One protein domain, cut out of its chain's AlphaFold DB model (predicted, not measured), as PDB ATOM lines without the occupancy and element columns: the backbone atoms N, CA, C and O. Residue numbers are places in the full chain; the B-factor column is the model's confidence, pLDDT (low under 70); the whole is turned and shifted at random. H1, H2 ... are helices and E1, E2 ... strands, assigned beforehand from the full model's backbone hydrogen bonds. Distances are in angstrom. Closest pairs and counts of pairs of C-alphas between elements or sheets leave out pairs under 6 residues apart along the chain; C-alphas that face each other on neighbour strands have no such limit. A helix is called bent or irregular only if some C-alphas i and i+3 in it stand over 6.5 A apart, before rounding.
ATOM      1  N   VAL A  47     282.562 288.888 145.015       93.62
ATOM      2  CA  VAL A  47     281.988 288.602 146.335       93.62
ATOM      3  C   VAL A  47     281.552 287.145 146.400       93.62
ATOM      4  O   VAL A  47     280.722 286.695 145.612       93.62
ATOM      5  N   THR A  48     282.091 286.403 147.366       96.81
ATOM      6  CA  THR A  48     281.669 285.029 147.663       96.81
ATOM      7  C   THR A  48     280.806 285.019 148.916       96.81
ATOM      8  O   THR A  48     281.265 285.408 149.987       96.81
ATOM      9  N   ILE A  49     279.578 284.521 148.793       98.00
ATOM     10  CA  ILE A  49     278.674 284.315 149.925       98.00
ATOM     11  C   ILE A  49     278.732 282.849 150.333       98.00
ATOM     12  O   ILE A  49     278.464 281.964 149.519       98.00
ATOM     13  N   LYS A  50     279.055 282.600 151.600       98.38
ATOM     14  CA  LYS A  50     278.991 281.279 152.228       98.38
ATOM     15  C   LYS A  50     277.709 281.163 153.038       98.38
ATOM     16  O   LYS A  50     277.375 282.047 153.824       98.38
ATOM     17  N   MET A  51     276.990 280.073 152.847       98.38
ATOM     18  CA  MET A  51     275.730 279.789 153.512       98.38
ATOM     19  C   MET A  51     275.852 278.478 154.274       98.38
ATOM     20  O   MET A  51     276.271 277.464 153.720       98.38
ATOM     21  N   TYR A  52     275.442 278.512 155.531       97.88
ATOM     22  CA  TYR A  52     275.472 277.391 156.453       97.88
ATOM     23  C   TYR A  52     274.057 277.174 156.956       97.88
ATOM     24  O   TYR A  52     273.463 278.101 157.509       97.88
ATOM     25  N   ASP A  53     273.493 275.980 156.794       94.38
ATOM     26  CA  ASP A  53     272.169 275.737 157.374       94.38
ATOM     27  C   ASP A  53     272.216 275.781 158.905       94.38
ATOM     28  O   ASP A  53     271.231 276.200 159.502       94.38
ATOM     29  N   ASN A  54     273.372 275.454 159.506       93.81
ATOM     30  CA  ASN A  54     273.624 275.414 160.948       93.81
ATOM     31  C   ASN A  54     272.621 274.517 161.693       93.81
ATOM     32  O   ASN A  54     272.090 274.878 162.749       93.81
ATOM     33  N   CYS A  55     272.317 273.356 161.116       90.00
ATOM     34  CA  CYS A  55     271.443 272.382 161.748       90.00
ATOM     35  C   CYS A  55     272.004 271.940 163.123       90.00
ATOM     36  O   CYS A  55     273.187 271.590 163.205       90.00
ATOM     37  N   PRO A  56     271.196 271.931 164.206       87.44
ATOM     38  CA  PRO A  56     271.640 271.439 165.506       87.44
ATOM     39  C   PRO A  56     272.099 269.983 165.417       87.44
ATOM     40  O   PRO A  56     271.492 269.167 164.724       87.44
ATOM     41  N   THR A  57     273.189 269.664 166.109       87.44
ATOM     42  CA  THR A  57     273.823 268.330 166.072       87.44
ATOM     43  C   THR A  57     273.608 267.537 167.358       87.44
ATOM     44  O   THR A  57     273.915 266.352 167.409       87.44
ATOM     45  N   ASP A  58     273.052 268.182 168.376       85.94
ATOM     46  CA  ASP A  58     272.719 267.662 169.700       85.94
ATOM     47  C   ASP A  58     271.208 267.428 169.889       85.94
ATOM     48  O   ASP A  58     270.786 266.858 170.893       85.94
ATOM     49  N   ASP A  59     270.389 267.820 168.911       85.00
ATOM     50  CA  ASP A  59     268.947 267.591 168.890       85.00
ATOM     51  C   ASP A  59     268.580 266.421 167.964       85.00
ATOM     52  O   ASP A  59     269.035 266.343 166.821       85.00
ATOM     53  N   ALA A  60     267.700 265.527 168.428       83.94
ATOM     54  CA  ALA A  60     267.281 264.351 167.662       83.94
ATOM     55  C   ALA A  60     266.633 264.714 166.314       83.94
ATOM     56  O   ALA A  60     266.849 264.021 165.318       83.94
ATOM     57  N   GLY A  61     265.868 265.809 166.254       82.06
ATOM     58  CA  GLY A  61     265.283 266.310 165.014       82.06
ATOM     59  C   GLY A  61     266.333 266.858 164.052       82.06
ATOM     60  O   GLY A  61     266.257 266.585 162.852       82.06
ATOM     61  N   GLY A  62     267.331 267.575 164.572       87.00
ATOM     62  CA  GLY A  62     268.473 268.056 163.790       87.00
ATOM     63  C   GLY A  62     269.327 266.916 163.220       87.00
ATOM     64  O   GLY A  62     269.632 266.899 162.025       87.00
ATOM     65  N   ILE A  63     269.621 265.898 164.035       88.50
ATOM     66  CA  ILE A  63     270.350 264.689 163.616       88.50
ATOM     67  C   ILE A  63     269.588 263.945 162.507       88.50
ATOM     68  O   ILE A  63     270.174 263.596 161.480       88.50
ATOM     69  N   LEU A  64     268.279 263.725 162.684       85.88
ATOM     70  CA  LEU A  64     267.444 263.036 161.695       85.88
ATOM     71  C   LEU A  64     267.346 263.810 160.377       85.88
ATOM     72  O   LEU A  64     267.408 263.200 159.309       85.88
ATOM     73  N   ALA A  65     267.225 265.139 160.438       87.25
ATOM     74  CA  ALA A  65     267.212 265.976 159.245       87.25
ATOM     75  C   ALA A  65     268.524 265.830 158.459       87.25
ATOM     76  O   ALA A  65     268.490 265.505 157.272       87.25
ATOM     77  N   GLN A  66     269.674 265.978 159.124       87.44
ATOM     78  CA  GLN A  66     270.987 265.835 158.484       87.44
ATOM     79  C   GLN A  66     271.201 264.438 157.892       87.44
ATOM     80  O   GLN A  66     271.695 264.319 156.771       87.44
ATOM     81  N   ALA A  67     270.806 263.379 158.606       87.06
ATOM     82  CA  ALA A  67     270.882 262.011 158.097       87.06
ATOM     83  C   ALA A  67     270.021 261.821 156.837       87.06
ATOM     84  O   ALA A  67     270.473 261.209 155.870       87.06
ATOM     85  N   GLY A  68     268.812 262.391 156.816       87.12
ATOM     86  CA  GLY A  68     267.926 262.364 155.653       87.12
ATOM     87  C   GLY A  68     268.525 263.064 154.432       87.12
ATOM     88  O   GLY A  68     268.514 262.498 153.341       87.12
ATOM     89  N   PHE A  69     269.108 264.255 154.608       86.94
ATOM     90  CA  PHE A  69     269.786 264.954 153.512       86.94
ATOM     91  C   PHE A  69     271.010 264.186 153.003       86.94
ATOM     92  O   PHE A  69     271.142 264.034 151.793       86.94
ATOM     93  N   LYS A  70     271.839 263.614 153.889       89.25
ATOM     94  CA  LYS A  70     272.985 262.772 153.490       89.25
ATOM     95  C   LYS A  70     272.578 261.494 152.755       89.25
ATOM     96  O   LYS A  70     273.319 261.019 151.903       89.25
ATOM     97  N   ALA A  71     271.417 260.927 153.078       89.19
ATOM     98  CA  ALA A  71     270.894 259.756 152.379       89.19
ATOM     99  C   ALA A  71     270.416 260.087 150.953       89.19
ATOM    100  O   ALA A  71     270.505 259.235 150.071       89.19
ATOM    101  N   LEU A  72     269.912 261.305 150.726       86.94
ATOM    102  CA  LEU A  72     269.489 261.784 149.403       86.94
ATOM    103  C   LEU A  72     270.661 262.308 148.566       86.94
ATOM    104  O   LEU A  72     270.657 262.175 147.345       86.94
ATOM    105  N   ASP A  73     271.647 262.904 149.228       85.00
ATOM    106  CA  ASP A  73     272.853 263.454 148.630       85.00
ATOM    107  C   ASP A  73     274.036 263.208 149.573       85.00
ATOM    108  O   ASP A  73     274.233 263.918 150.559       85.00
ATOM    109  N   ALA A  74     274.854 262.205 149.250       88.12
ATOM    110  CA  ALA A  74     276.020 261.847 150.055       88.12
ATOM    111  C   ALA A  74     277.063 262.978 150.149       88.12
ATOM    112  O   ALA A  74     277.906 262.952 151.047       88.12
ATOM    113  N   SER A  75     277.010 263.969 149.249       87.56
ATOM    114  CA  SER A  75     277.893 265.138 149.261       87.56
ATOM    115  C   SER A  75     277.388 266.282 150.146       87.56
ATOM    116  O   SER A  75     278.093 267.276 150.318       87.56
ATOM    117  N   TYR A  76     276.200 266.157 150.743       86.00
ATOM    118  CA  TYR A  76     275.632 267.188 151.603       86.00
ATOM    119  C   TYR A  76     276.476 267.413 152.873       86.00
ATOM    120  O   TYR A  76     276.617 266.539 153.735       86.00
ATOM    121  N   THR A  77     276.989 268.638 153.010       88.38
ATOM    122  CA  THR A  77     277.794 269.102 154.154       88.38
ATOM    123  C   THR A  77     277.072 270.125 155.035       88.38
ATOM    124  O   THR A  77     277.615 270.534 156.058       88.38
ATOM    125  N   GLY A  78     275.875 270.566 154.638       90.19
ATOM    126  CA  GLY A  78     275.188 271.711 155.249       90.19
ATOM    127  C   GLY A  78     275.839 273.071 154.959       90.19
ATOM    128  O   GLY A  78     275.406 274.095 155.491       90.19
ATOM    129  N   GLU A  79     276.854 273.093 154.090       94.25
ATOM    130  CA  GLU A  79     277.528 274.288 153.594       94.25
ATOM    131  C   GLU A  79     277.339 274.396 152.078       94.25
ATOM    132  O   GLU A  79     277.467 273.425 151.332       94.25
ATOM    133  N   THR A  80     277.057 275.603 151.605       94.44
ATOM    134  CA  THR A  80     277.091 275.927 150.182       94.44
ATOM    135  C   THR A  80     277.604 277.346 149.988       94.44
ATOM    136  O   THR A  80     277.563 278.175 150.898       94.44
ATOM    137  N   SER A  81     278.128 277.643 148.806       96.44
ATOM    138  CA  SER A  81     278.588 278.984 148.477       96.44
ATOM    139  C   SER A  81     278.287 279.323 147.027       96.44
ATOM    140  O   SER A  81     278.157 278.443 146.176       96.44
ATOM    141  N   PHE A  82     278.174 280.613 146.748       96.25
ATOM    142  CA  PHE A  82     278.152 281.124 145.385       96.25
ATOM    143  C   PHE A  82     278.955 282.413 145.312       96.25
ATOM    144  O   PHE A  82     279.279 283.027 146.329       96.25
ATOM    145  N   THR A  83     279.308 282.799 144.094       96.19
ATOM    146  CA  THR A  83     280.085 284.005 143.837       96.19
ATOM    147  C   THR A  83     279.426 284.827 142.748       96.19
ATOM    148  O   THR A  83     278.942 284.265 141.767       96.19
ATOM    149  N   PHE A  84     279.447 286.143 142.916       93.50
ATOM    150  CA  PHE A  84     279.034 287.116 141.912       93.50
ATOM    151  C   PHE A  84     280.064 288.247 141.826       93.50
ATOM    152  O   PHE A  84     280.975 288.345 142.653       93.50
ATOM    153  N   VAL A  85     279.956 289.061 140.779       91.19
ATOM    154  CA  VAL A  85     280.871 290.166 140.482       91.19
ATOM    155  C   VAL A  85     280.055 291.448 140.401       91.19
ATOM    156  O   VAL A  85     279.085 291.507 139.650       91.19
ATOM    157  N   GLY A  86     280.453 292.473 141.153       88.19
ATOM    158  CA  GLY A  86     279.726 293.742 141.194       88.19
ATOM    159  C   GLY A  86     278.442 293.671 142.027       88.19
ATOM    160  O   GLY A  86     278.397 293.009 143.061       88.19
ATOM    161  N   ALA A  87     277.404 294.404 141.617       90.88
ATOM    162  CA  ALA A  87     276.140 294.460 142.350       90.88
ATOM    163  C   ALA A  87     275.347 293.140 142.222       90.88
ATOM    164  O   ALA A  87     275.349 292.535 141.150       90.88
ATOM    165  N   PRO A  88     274.641 292.697 143.279       92.50
ATOM    166  CA  PRO A  88     273.819 291.498 143.213       92.50
ATOM    167  C   PRO A  88     272.629 291.711 142.273       92.50
ATOM    168  O   PRO A  88     271.983 292.760 142.280       92.50
ATOM    169  N   ASP A  89     272.311 290.680 141.501       91.56
ATOM    170  CA  ASP A  89     271.248 290.680 140.500       91.56
ATOM    171  C   ASP A  89     270.378 289.412 140.598       91.56
ATOM    172  O   ASP A  89     270.501 288.608 141.527       91.56
ATOM    173  N   SER A  90     269.481 289.210 139.633       90.38
ATOM    174  CA  SER A  90     268.580 288.053 139.609       90.38
ATOM    175  C   SER A  90     269.307 286.700 139.635       90.38
ATOM    176  O   SER A  90     268.774 285.742 140.205       90.38
ATOM    177  N   SER A  91     270.526 286.611 139.092       90.62
ATOM    178  CA  SER A  91     271.335 285.387 139.121       90.62
ATOM    179  C   SER A  91     271.823 285.056 140.536       90.62
ATOM    180  O   SER A  91     271.906 283.885 140.910       90.62
ATOM    181  N   SER A  92     272.027 286.083 141.368       92.12
ATOM    182  CA  SER A  92     272.446 285.958 142.770       92.12
ATOM    183  C   SER A  92     271.340 285.409 143.686       92.12
ATOM    184  O   SER A  92     271.608 284.954 144.797       92.12
ATOM    185  N   ILE A  93     270.083 285.421 143.230       94.88
ATOM    186  CA  ILE A  93     268.915 285.030 144.033       94.88
ATOM    187  C   ILE A  93     268.747 283.507 144.089       94.88
ATOM    188  O   ILE A  93     268.394 282.960 145.135       94.88
ATOM    189  N   GLN A  94     268.988 282.801 142.981       94.00
ATOM    190  CA  GLN A  94     268.685 281.367 142.873       94.00
ATOM    191  C   GLN A  94     269.426 280.497 143.904       94.00
ATOM    192  O   GLN A  94     268.774 279.660 144.541       94.00
ATOM    193  N   PRO A  95     270.737 280.700 144.159       95.25
ATOM    194  CA  PRO A  95     271.441 279.959 145.206       95.25
ATOM    195  C   PRO A  95     270.825 280.173 146.595       95.25
ATOM    196  O   PRO A  95     270.651 279.215 147.349       95.25
ATOM    197  N   ILE A  96     270.418 281.410 146.905       96.81
ATOM    198  CA  ILE A  96     269.792 281.779 148.181       96.81
ATOM    199  C   ILE A  96     268.403 281.138 148.315       96.81
ATOM    200  O   ILE A  96     268.057 280.610 149.372       96.81
ATOM    201  N   LEU A  97     267.593 281.125 147.251       94.94
ATOM    202  CA  LEU A  97     266.281 280.468 147.270       94.94
ATOM    203  C   LEU A  97     266.404 278.959 147.502       94.94
ATOM    204  O   LEU A  97     265.669 278.400 148.319       94.94
ATOM    205  N   LYS A  98     267.367 278.301 146.845       92.00
ATOM    206  CA  LYS A  98     267.642 276.878 147.079       92.00
ATOM    207  C   LYS A  98     268.053 276.632 148.532       92.00
ATOM    208  O   LYS A  98     267.489 275.756 149.182       92.00
ATOM    209  N   PHE A  99     268.966 277.449 149.054       95.06
ATOM    210  CA  PHE A  99     269.413 277.380 150.445       95.06
ATOM    211  C   PHE A  99     268.262 277.557 151.452       95.06
ATOM    212  O   PHE A  99     268.087 276.733 152.351       95.06
ATOM    213  N   THR A 100     267.430 278.589 151.284       95.56
ATOM    214  CA  THR A 100     266.291 278.846 152.184       95.56
ATOM    215  C   THR A 100     265.232 277.742 152.119       95.56
ATOM    216  O   THR A 100     264.616 277.424 153.138       95.56
ATOM    217  N   SER A 101     265.032 277.120 150.951       92.50
ATOM    218  CA  SER A 101     264.160 275.949 150.793       92.50
ATOM    219  C   SER A 101     264.674 274.749 151.597       92.50
ATOM    220  O   SER A 101     263.920 274.170 152.384       92.50
ATOM    221  N   SER A 102     265.971 274.434 151.495       90.56
ATOM    222  CA  SER A 102     266.605 273.384 152.303       90.56
ATOM    223  C   SER A 102     266.466 273.652 153.802       90.56
ATOM    224  O   SER A 102     266.062 272.759 154.548       90.56
ATOM    225  N   CYS A 103     266.686 274.893 154.250       95.06
ATOM    226  CA  CYS A 103     266.534 275.241 155.663       95.06
ATOM    227  C   CYS A 103     265.090 275.057 156.166       95.06
ATOM    228  O   CYS A 103     264.860 274.536 157.257       95.06
ATOM    229  N   LYS A 104     264.082 275.418 155.361       94.69
ATOM    230  CA  LYS A 104     262.665 275.190 155.704       94.69
ATOM    231  C   LYS A 104     262.320 273.701 155.806       94.69
ATOM    232  O   LYS A 104     261.524 273.305 156.661       94.69
ATOM    233  N   ALA A 105     262.918 272.867 154.960       90.56
ATOM    234  CA  ALA A 105     262.752 271.421 155.039       90.56
ATOM    235  C   ALA A 105     263.370 270.845 156.331       90.56
ATOM    236  O   ALA A 105     262.706 270.055 157.005       90.56
ATOM    237  N   ILE A 106     264.559 271.311 156.738       92.12
ATOM    238  CA  ILE A 106     265.175 270.970 158.037       92.12
ATOM    239  C   ILE A 106     264.261 271.387 159.195       92.12
ATOM    240  O   ILE A 106     263.919 270.557 160.035       92.12
ATOM    241  N   GLN A 107     263.788 272.638 159.203       94.69
ATOM    242  CA  GLN A 107     262.861 273.147 160.222       94.69
ATOM    243  C   GLN A 107     261.614 272.256 160.345       94.69
ATOM    244  O   GLN A 107     261.183 271.928 161.450       94.69
ATOM    245  N   THR A 108     261.041 271.841 159.213       91.69
ATOM    246  CA  THR A 108     259.857 270.970 159.178       91.69
ATOM    247  C   THR A 108     260.162 269.580 159.740       91.69
ATOM    248  O   THR A 108     259.355 269.031 160.490       91.69
ATOM    249  N   ALA A 109     261.317 269.001 159.403       88.75
ATOM    250  CA  ALA A 109     261.746 267.710 159.938       88.75
ATOM    251  C   ALA A 109     261.956 267.773 161.459       88.75
ATOM    252  O   ALA A 109     261.444 266.920 162.183       88.75
ATOM    253  N   MET A 110     262.604 268.833 161.950       90.81
ATOM    254  CA  MET A 110     262.799 269.079 163.380       90.81
ATOM    255  C   MET A 110     261.475 269.206 164.139       90.81
ATOM    256  O   MET A 110     261.332 268.628 165.213       90.81
ATOM    257  N   GLN A 111     260.498 269.931 163.582       92.56
ATOM    258  CA  GLN A 111     259.161 270.068 164.175       92.56
ATOM    259  C   GLN A 111     258.424 268.729 164.248       92.56
ATOM    260  O   GLN A 111     257.793 268.422 165.257       92.56
ATOM    261  N   LYS A 112     258.515 267.919 163.185       88.94
ATOM    262  CA  LYS A 112     257.894 266.589 163.140       88.94
ATOM    263  C   LYS A 112     258.528 265.621 164.136       88.94
ATOM    264  O   LYS A 112     257.805 264.854 164.757       88.94
ATOM    265  N   ALA A 113     259.850 265.660 164.286       87.12
ATOM    266  CA  ALA A 113     260.576 264.764 165.179       87.12
ATOM    267  C   ALA A 113     260.366 265.106 166.662       87.12
ATOM    268  O   ALA A 113     260.182 264.203 167.473       87.12
ATOM    269  N   SER A 114     260.376 266.393 167.025       87.50
ATOM    270  CA  SER A 114     260.274 266.809 168.431       87.50
ATOM    271  C   SER A 114     258.842 267.057 168.910       87.50
ATOM    272  O   SER A 114     258.610 267.137 170.116       87.50
ATOM    273  N   GLY A 115     257.891 267.256 167.992       87.31
ATOM    274  CA  GLY A 115     256.537 267.715 168.311       87.31
ATOM    275  C   GLY A 115     256.470 269.166 168.810       87.31
ATOM    276  O   GLY A 115     255.400 269.631 169.199       87.31
ATOM    277  N   LYS A 116     257.594 269.897 168.805       89.44
ATOM    278  CA  LYS A 116     257.687 271.297 169.245       89.44
ATOM    279  C   LYS A 116     257.790 272.237 168.052       89.44
ATOM    280  O   LYS A 116     258.371 271.909 167.018       89.44
ATOM    281  N   LYS A 117     257.273 273.454 168.213       93.12
ATOM    282  CA  LYS A 117     257.423 274.510 167.210       93.12
ATOM    283  C   LYS A 117     258.893 274.927 167.126       93.12
ATOM    284  O   LYS A 117     259.446 275.405 168.097       93.12
ATOM    285  N   CYS A 118     259.499 274.784 165.954       93.19
ATOM    286  CA  CYS A 118     260.830 275.307 165.653       93.19
ATOM    287  C   CYS A 118     260.692 276.604 164.855       93.19
ATOM    288  O   CYS A 118     259.934 276.656 163.884       93.19
ATOM    289  N   THR A 119     261.439 277.635 165.216       94.81
ATOM    290  CA  THR A 119     261.619 278.861 164.436       94.81
ATOM    291  C   THR A 119     262.878 278.757 163.583       94.81
ATOM    292  O   THR A 119     263.807 278.038 163.939       94.81
ATOM    293  N   LEU A 120     262.880 279.453 162.446       97.12
ATOM    294  CA  LEU A 120     264.017 279.575 161.540       97.12
ATOM    295  C   LEU A 120     264.243 281.061 161.270       97.12
ATOM    296  O   LEU A 120     263.332 281.762 160.827       97.12
ATOM    297  N   THR A 121     265.450 281.533 161.547       97.50
ATOM    298  CA  THR A 121     265.905 282.886 161.210       97.50
ATOM    299  C   THR A 121     267.228 282.824 160.459       97.50
ATOM    300  O   THR A 121     267.872 281.780 160.452       97.50
ATOM    301  N   TYR A 122     267.624 283.920 159.814       98.44
ATOM    302  CA  TYR A 122     268.891 284.004 159.094       98.44
ATOM    303  C   TYR A 122     269.737 285.125 159.677       98.44
ATOM    304  O   TYR A 122     269.215 286.204 159.979       98.44
ATOM    305  N   ASN A 123     271.026 284.866 159.868       98.31
ATOM    306  CA  ASN A 123     271.923 285.804 160.524       98.31
ATOM    307  C   ASN A 123     273.350 285.706 159.964       98.31
ATOM    308  O   ASN A 123     273.738 284.661 159.452       98.31
ATOM    309  N   THR A 124     274.145 286.768 160.064       97.69
ATOM    310  CA  THR A 124     275.556 286.736 159.646       97.69
ATOM    311  C   THR A 124     276.468 285.987 160.618       97.69
ATOM    312  O   THR A 124     277.563 285.595 160.215       97.69
ATOM    313  N   ALA A 125     276.030 285.752 161.861       96.31
ATOM    314  CA  ALA A 125     276.759 284.983 162.873       96.31
ATOM    315  C   ALA A 125     275.997 283.718 163.305       96.31
ATOM    316  O   ALA A 125     274.772 283.726 163.438       96.31
ATOM    317  N   LYS A 126     276.747 282.641 163.577       95.69
ATOM    318  CA  LYS A 126     276.233 281.300 163.915       95.69
ATOM    319  C   LYS A 126     275.365 281.254 165.180       95.69
ATOM    320  O   LYS A 126     274.493 280.401 165.298       95.69
ATOM    321  N   ASP A 127     275.616 282.136 166.139       93.69
ATOM    322  CA  ASP A 127     274.895 282.226 167.417       93.69
ATOM    323  C   ASP A 127     273.682 283.178 167.360       93.69
ATOM    324  O   ASP A 127     272.886 283.253 168.300       93.69
ATOM    325  N   GLY A 128     273.507 283.885 166.239       94.06
ATOM    326  CA  GLY A 128     272.474 284.899 166.051       94.06
ATOM    327  C   GLY A 128     272.827 286.289 166.591       94.06
ATOM    328  O   GLY A 128     271.950 287.151 166.588       94.06
ATOM    329  N   SER A 129     274.068 286.527 167.035       94.81
ATOM    330  CA  SER A 129     274.536 287.840 167.521       94.81
ATOM    331  C   SER A 129     274.811 288.856 166.403       94.81
ATOM    332  O   SER A 129     274.960 290.048 166.666       94.81
ATOM    333  N   GLY A 130     274.877 288.393 165.154       94.69
ATOM    334  CA  GLY A 130     275.157 289.215 163.985       94.69
ATOM    335  C   GLY A 130     273.919 289.901 163.404       94.69
ATOM    336  O   GLY A 130     272.856 290.006 164.025       94.69
ATOM    337  N   ILE A 131     274.055 290.356 162.161       96.75
ATOM    338  CA  ILE A 131     273.001 291.079 161.453       96.75
ATOM    339  C   ILE A 131     271.911 290.091 161.042       96.75
ATOM    340  O   ILE A 131     272.181 289.094 160.373       96.75
ATOM    341  N   LYS A 132     270.663 290.385 161.417       97.19
ATOM    342  CA  LYS A 132     269.497 289.624 160.963       97.19
ATOM    343  C   LYS A 132     269.259 289.867 159.471       97.19
ATOM    344  O   LYS A 132     269.232 291.009 159.024       97.19
ATOM    345  N   LEU A 133     269.046 288.787 158.730       98.31
ATOM    346  CA  LEU A 133     268.913 288.787 157.276       98.31
ATOM    347  C   LEU A 133     267.458 288.521 156.874       98.31
ATOM    348  O   LEU A 133     266.811 287.629 157.433       98.31
ATOM    349  N   ASP A 134     266.951 289.274 155.895       97.94
ATOM    350  CA  ASP A 134     265.622 289.055 155.323       97.94
ATOM    351  C   ASP A 134     265.739 288.376 153.955       97.94
ATOM    352  O   ASP A 134     266.112 288.986 152.954       97.94
ATOM    353  N   LEU A 135     265.405 287.087 153.927       97.62
ATOM    354  CA  LEU A 135     265.442 286.244 152.730       97.62
ATOM    355  C   LEU A 135     264.025 285.815 152.298       97.62
ATOM    356  O   LEU A 135     263.838 284.744 151.724       97.62
ATOM    357  N   SER A 136     263.003 286.609 152.639       94.94
ATOM    358  CA  SER A 136     261.585 286.260 152.453       94.94
ATOM    359  C   SER A 136     261.092 286.318 151.003       94.94
ATOM    360  O   SER A 136     260.109 285.658 150.663       94.94
ATOM    361  N   SER A 137     261.759 287.091 150.146       96.12
ATOM    362  CA  SER A 137     261.384 287.319 148.748       96.12
ATOM    363  C   SER A 137     262.606 287.666 147.901       96.12
ATOM    364  O   SER A 137     263.645 288.046 148.436       96.12
ATOM    365  N   SER A 138     262.477 287.607 146.575       95.88
ATOM    366  CA  SER A 138     263.536 288.010 145.638       95.88
ATOM    367  C   SER A 138     264.063 289.425 145.910       95.88
ATOM    368  O   SER A 138     265.270 289.628 145.989       95.88
ATOM    369  N   THR A 139     263.168 290.395 146.129       96.31
ATOM    370  CA  THR A 139     263.544 291.782 146.449       96.31
ATOM    371  C   THR A 139     264.266 291.882 147.791       96.31
ATOM    372  O   THR A 139     265.285 292.563 147.893       96.31
ATOM    373  N   ALA A 140     263.782 291.175 148.818       97.69
ATOM    374  CA  ALA A 140     264.438 291.146 150.124       97.69
ATOM    375  C   ALA A 140     265.838 290.517 150.046       97.69
ATOM    376  O   ALA A 140     266.771 291.027 150.662       97.69
ATOM    377  N   ILE A 141     266.010 289.472 149.231       98.19
ATOM    378  CA  ILE A 141     267.307 288.825 148.996       98.19
ATOM    379  C   ILE A 141     268.293 289.803 148.354       98.19
ATOM    380  O   ILE A 141     269.403 289.941 148.858       98.19
ATOM    381  N   LEU A 142     267.900 290.517 147.294       96.81
ATOM    382  CA  LEU A 142     268.768 291.514 146.652       96.81
ATOM    383  C   LEU A 142     269.193 292.615 147.628       96.81
ATOM    384  O   LEU A 142     270.379 292.921 147.738       96.81
ATOM    385  N   ASN A 143     268.237 293.159 148.386       96.69
ATOM    386  CA  ASN A 143     268.512 294.187 149.390       96.69
ATOM    387  C   ASN A 143     269.420 293.664 150.510       96.69
ATOM    388  O   ASN A 143     270.329 294.366 150.950       96.69
ATOM    389  N   THR A 144     269.206 292.424 150.951       97.62
ATOM    390  CA  THR A 144     270.053 291.763 151.946       97.62
ATOM    391  C   THR A 144     271.473 291.576 151.425       97.62
ATOM    392  O   THR A 144     272.414 291.891 152.146       97.62
ATOM    393  N   LEU A 145     271.653 291.128 150.179       96.81
ATOM    394  CA  LEU A 145     272.978 290.981 149.575       96.81
ATOM    395  C   LEU A 145     273.685 292.334 149.436       96.81
ATOM    396  O   LEU A 145     274.849 292.449 149.811       96.81
ATOM    397  N   ALA A 146     272.983 293.378 148.986       95.31
ATOM    398  CA  ALA A 146     273.535 294.732 148.914       95.31
ATOM    399  C   ALA A 146     273.953 295.257 150.302       95.31
ATOM    400  O   ALA A 146     275.041 295.816 150.465       95.31
ATOM    401  N   MET A 147     273.125 295.021 151.324       96.00
ATOM    402  CA  MET A 147     273.447 295.351 152.713       96.00
ATOM    403  C   MET A 147     274.678 294.580 153.197       96.00
ATOM    404  O   MET A 147     275.586 295.192 153.756       96.00
ATOM    405  N   MET A 148     274.748 293.273 152.944       95.81
ATOM    406  CA  MET A 148     275.882 292.434 153.330       95.81
ATOM    407  C   MET A 148     277.198 292.948 152.735       95.81
ATOM    408  O   MET A 148     278.160 293.105 153.482       95.81
ATOM    409  N   ILE A 149     277.213 293.320 151.449       92.75
ATOM    410  CA  ILE A 149     278.378 293.949 150.800       92.75
ATOM    411  C   ILE A 149     278.760 295.243 151.525       92.75
ATOM    412  O   ILE A 149     279.897 295.390 151.960       92.75
ATOM    413  N   SER A 150     277.801 296.151 151.753       92.88
ATOM    414  CA  SER A 150     278.066 297.432 152.433       92.88
ATOM    415  C   SER A 150     278.607 297.284 153.864       92.88
ATOM    416  O   SER A 150     279.185 298.218 154.422       92.88
ATOM    417  N   LYS A 151     278.388 296.117 154.479       93.75
ATOM    418  CA  LYS A 151     278.814 295.773 155.839       93.75
ATOM    419  C   LYS A 151     280.003 294.810 155.866       93.75
ATOM    420  O   LYS A 151     280.367 294.370 156.954       93.75
ATOM    421  N   ASN A 152     280.599 294.482 154.716       92.75
ATOM    422  CA  ASN A 152     281.663 293.482 154.578       92.75
ATOM    423  C   ASN A 152     281.299 292.112 155.186       92.75
ATOM    424  O   ASN A 152     282.150 291.405 155.726       92.75
ATOM    425  N   ALA A 153     280.021 291.733 155.121       95.06
ATOM    426  CA  ALA A 153     279.527 290.439 155.566       95.06
ATOM    427  C   ALA A 153     279.426 289.474 154.378       95.06
ATOM    428  O   ALA A 153     278.863 289.803 153.340       95.06
ATOM    429  N   THR A 154     279.929 288.254 154.547       96.44
ATOM    430  CA  THR A 154     279.972 287.236 153.479       96.44
ATOM    431  C   THR A 154     279.365 285.904 153.901       96.44
ATOM    432  O   THR A 154     279.390 284.935 153.146       96.44
ATOM    433  N   THR A 155     278.800 285.837 155.104       98.19
ATOM    434  CA  THR A 155     278.263 284.611 155.687       98.19
ATOM    435  C   THR A 155     276.781 284.742 155.992       98.19
ATOM    436  O   THR A 155     276.317 285.776 156.473       98.19
ATOM    437  N   ILE A 156     276.044 283.664 155.744       98.56
ATOM    438  CA  ILE A 156     274.638 283.495 156.103       98.56
ATOM    439  C   ILE A 156     274.532 282.197 156.897       98.56
ATOM    440  O   ILE A 156     274.906 281.137 156.408       98.56
ATOM    441  N   TYR A 157     273.989 282.268 158.101       98.50
ATOM    442  CA  TYR A 157     273.648 281.117 158.924       98.50
ATOM    443  C   TYR A 157     272.127 281.015 159.014       98.50
ATOM    444  O   TYR A 157     271.470 281.985 159.399       98.50
ATOM    445  N   GLY A 158     271.564 279.856 158.675       97.94
ATOM    446  CA  GLY A 158     270.252 279.461 159.182       97.94
ATOM    447  C   GLY A 158     270.345 279.291 160.698       97.94
ATOM    448  O   GLY A 158     271.382 278.913 161.217       97.94
ATOM    449  N   ILE A 159     269.321 279.650 161.455       96.94
ATOM    450  CA  ILE A 159     269.326 279.532 162.916       96.94
ATOM    451  C   ILE A 159     268.002 278.915 163.329       96.94
ATOM    452  O   ILE A 159     266.952 279.547 163.172       96.94
ATOM    453  N   TYR A 160     268.071 277.702 163.872       95.00
ATOM    454  CA  TYR A 160     266.925 276.952 164.373       95.00
ATOM    455  C   TYR A 160     266.802 277.119 165.886       95.00
ATOM    456  O   TYR A 160     267.776 276.910 166.609       95.00
ATOM    457  N   LYS A 161     265.618 277.496 166.380       90.75
ATOM    458  CA  LYS A 161     265.335 277.603 167.825       90.75
ATOM    459  C   LYS A 161     263.947 277.061 168.151       90.75
ATOM    460  O   LYS A 161     262.997 277.415 167.450       90.75
ATOM    461  N   TYR A 162     263.838 276.243 169.196       86.56
ATOM    462  CA  TYR A 162     262.557 275.836 169.789       86.56
ATOM    463  C   TYR A 162     261.956 276.934 170.668       86.56
ATOM    464  O   TYR A 162     262.743 277.736 171.218       86.56
TER     465      TYR A 162
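What this domain is: This is residues 47 to 162 of the 162 residues of an uncharacterized protein of Treponema sp (UniProt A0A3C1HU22). A curled sheet of four strands has one long helix, H2, running along its strands over one face, with a shorter helix near each end of H2: H3 by its first residues and H1 by its last ones. The printed part has 116 residues with three named helices and four named strands, in the order E1, H1, E2, H2, E3, H3, E4. The sheet is mixed, in the order E2, E1, E4, E3, and the class is mixed, helices and strands. The whole is compact, with a radius of gyration of the C-alphas of 14.2 A and spans of 42 by 29 by 20 A.

Where its parts are: E1, residues 47 to 52, begins with C-alpha 47 at (281.988, 288.602, 146.335) and is 16.4 A long. H1, residues 60 to 72, measures 18.6 A, and E2, residues 79 to 85, 20.9 A. H2, residues 90 to 114, is the longest helix at 36.8 A, with C-alpha 90 at (268.580, 288.053, 139.609). It is only just irregular: C-alphas 92 and 95 are 6.6 A apart. E3, residues 119 to 123, is 13.0 A long, and H3, residues 138 to 150, is 18.6 A long. E4, residues 155 to 161, measures 19.1 A and ends with C-alpha 161 at (265.335, 277.603, 167.825).

How they stand to each other: E2 and E1 are antiparallel at 163 degrees, with N 51 and O 80 within hydrogen-bond range at 2.8 A. E1 and E4 are parallel at 19 degrees, with N 156 and O 50 at 2.8 A. E4 and E3 are antiparallel at 158 degrees, with N 119 and O 161 at 2.7 A. The pairing is staggered: E4 pairs with E1 over residues 155 to 157 and with E3 over residues 157 to 161. The sheet is only just strongly twisted, its C-alphas lying up to 4.4 A off the best plane. H2 is on the sheet at a height of 8.5 A, over E1 and E4, and runs along the strands, at 18 degrees to E4 on the local plane. E2, H2 and E3 form a split strand-helix-strand unit, two strands running the same way with E1 and E4 between them; its crossover is right-handed. With residues 106 to 114 alone, H2 touches H1, opposite ways at a steep tilt of 52 degrees; the closest C-alphas are those of Gly 61 and Met 110, 4.1 A apart. With residues 90 to 96 alone, H2 touches residues 138 to 142 of H3, about perpendicular at 75 degrees; the closest C-alphas, of Ile 93 and Ser 138, are 6.4 A apart. H3 only grazes the sheet, with residues 145 to 149, and H1 is not on it. H1 and H3 are apart. In H1 and H3 every O i to N i+4 pair is within hydrogen-bond range; in H2, 18 of 21 are.

The domain as a whole: The C-alphas farthest apart, of Gly 86 and Gly 115, are 44.2 A from each other. The printed part has no cut. The link from E3 to H3, residues 124 to 137, is long; within it residues 132 to 133 pair antiparallel with residues 122 to 123 of E3. The mean pLDDT of the printed part is 92.9, and no printed residue is under 70.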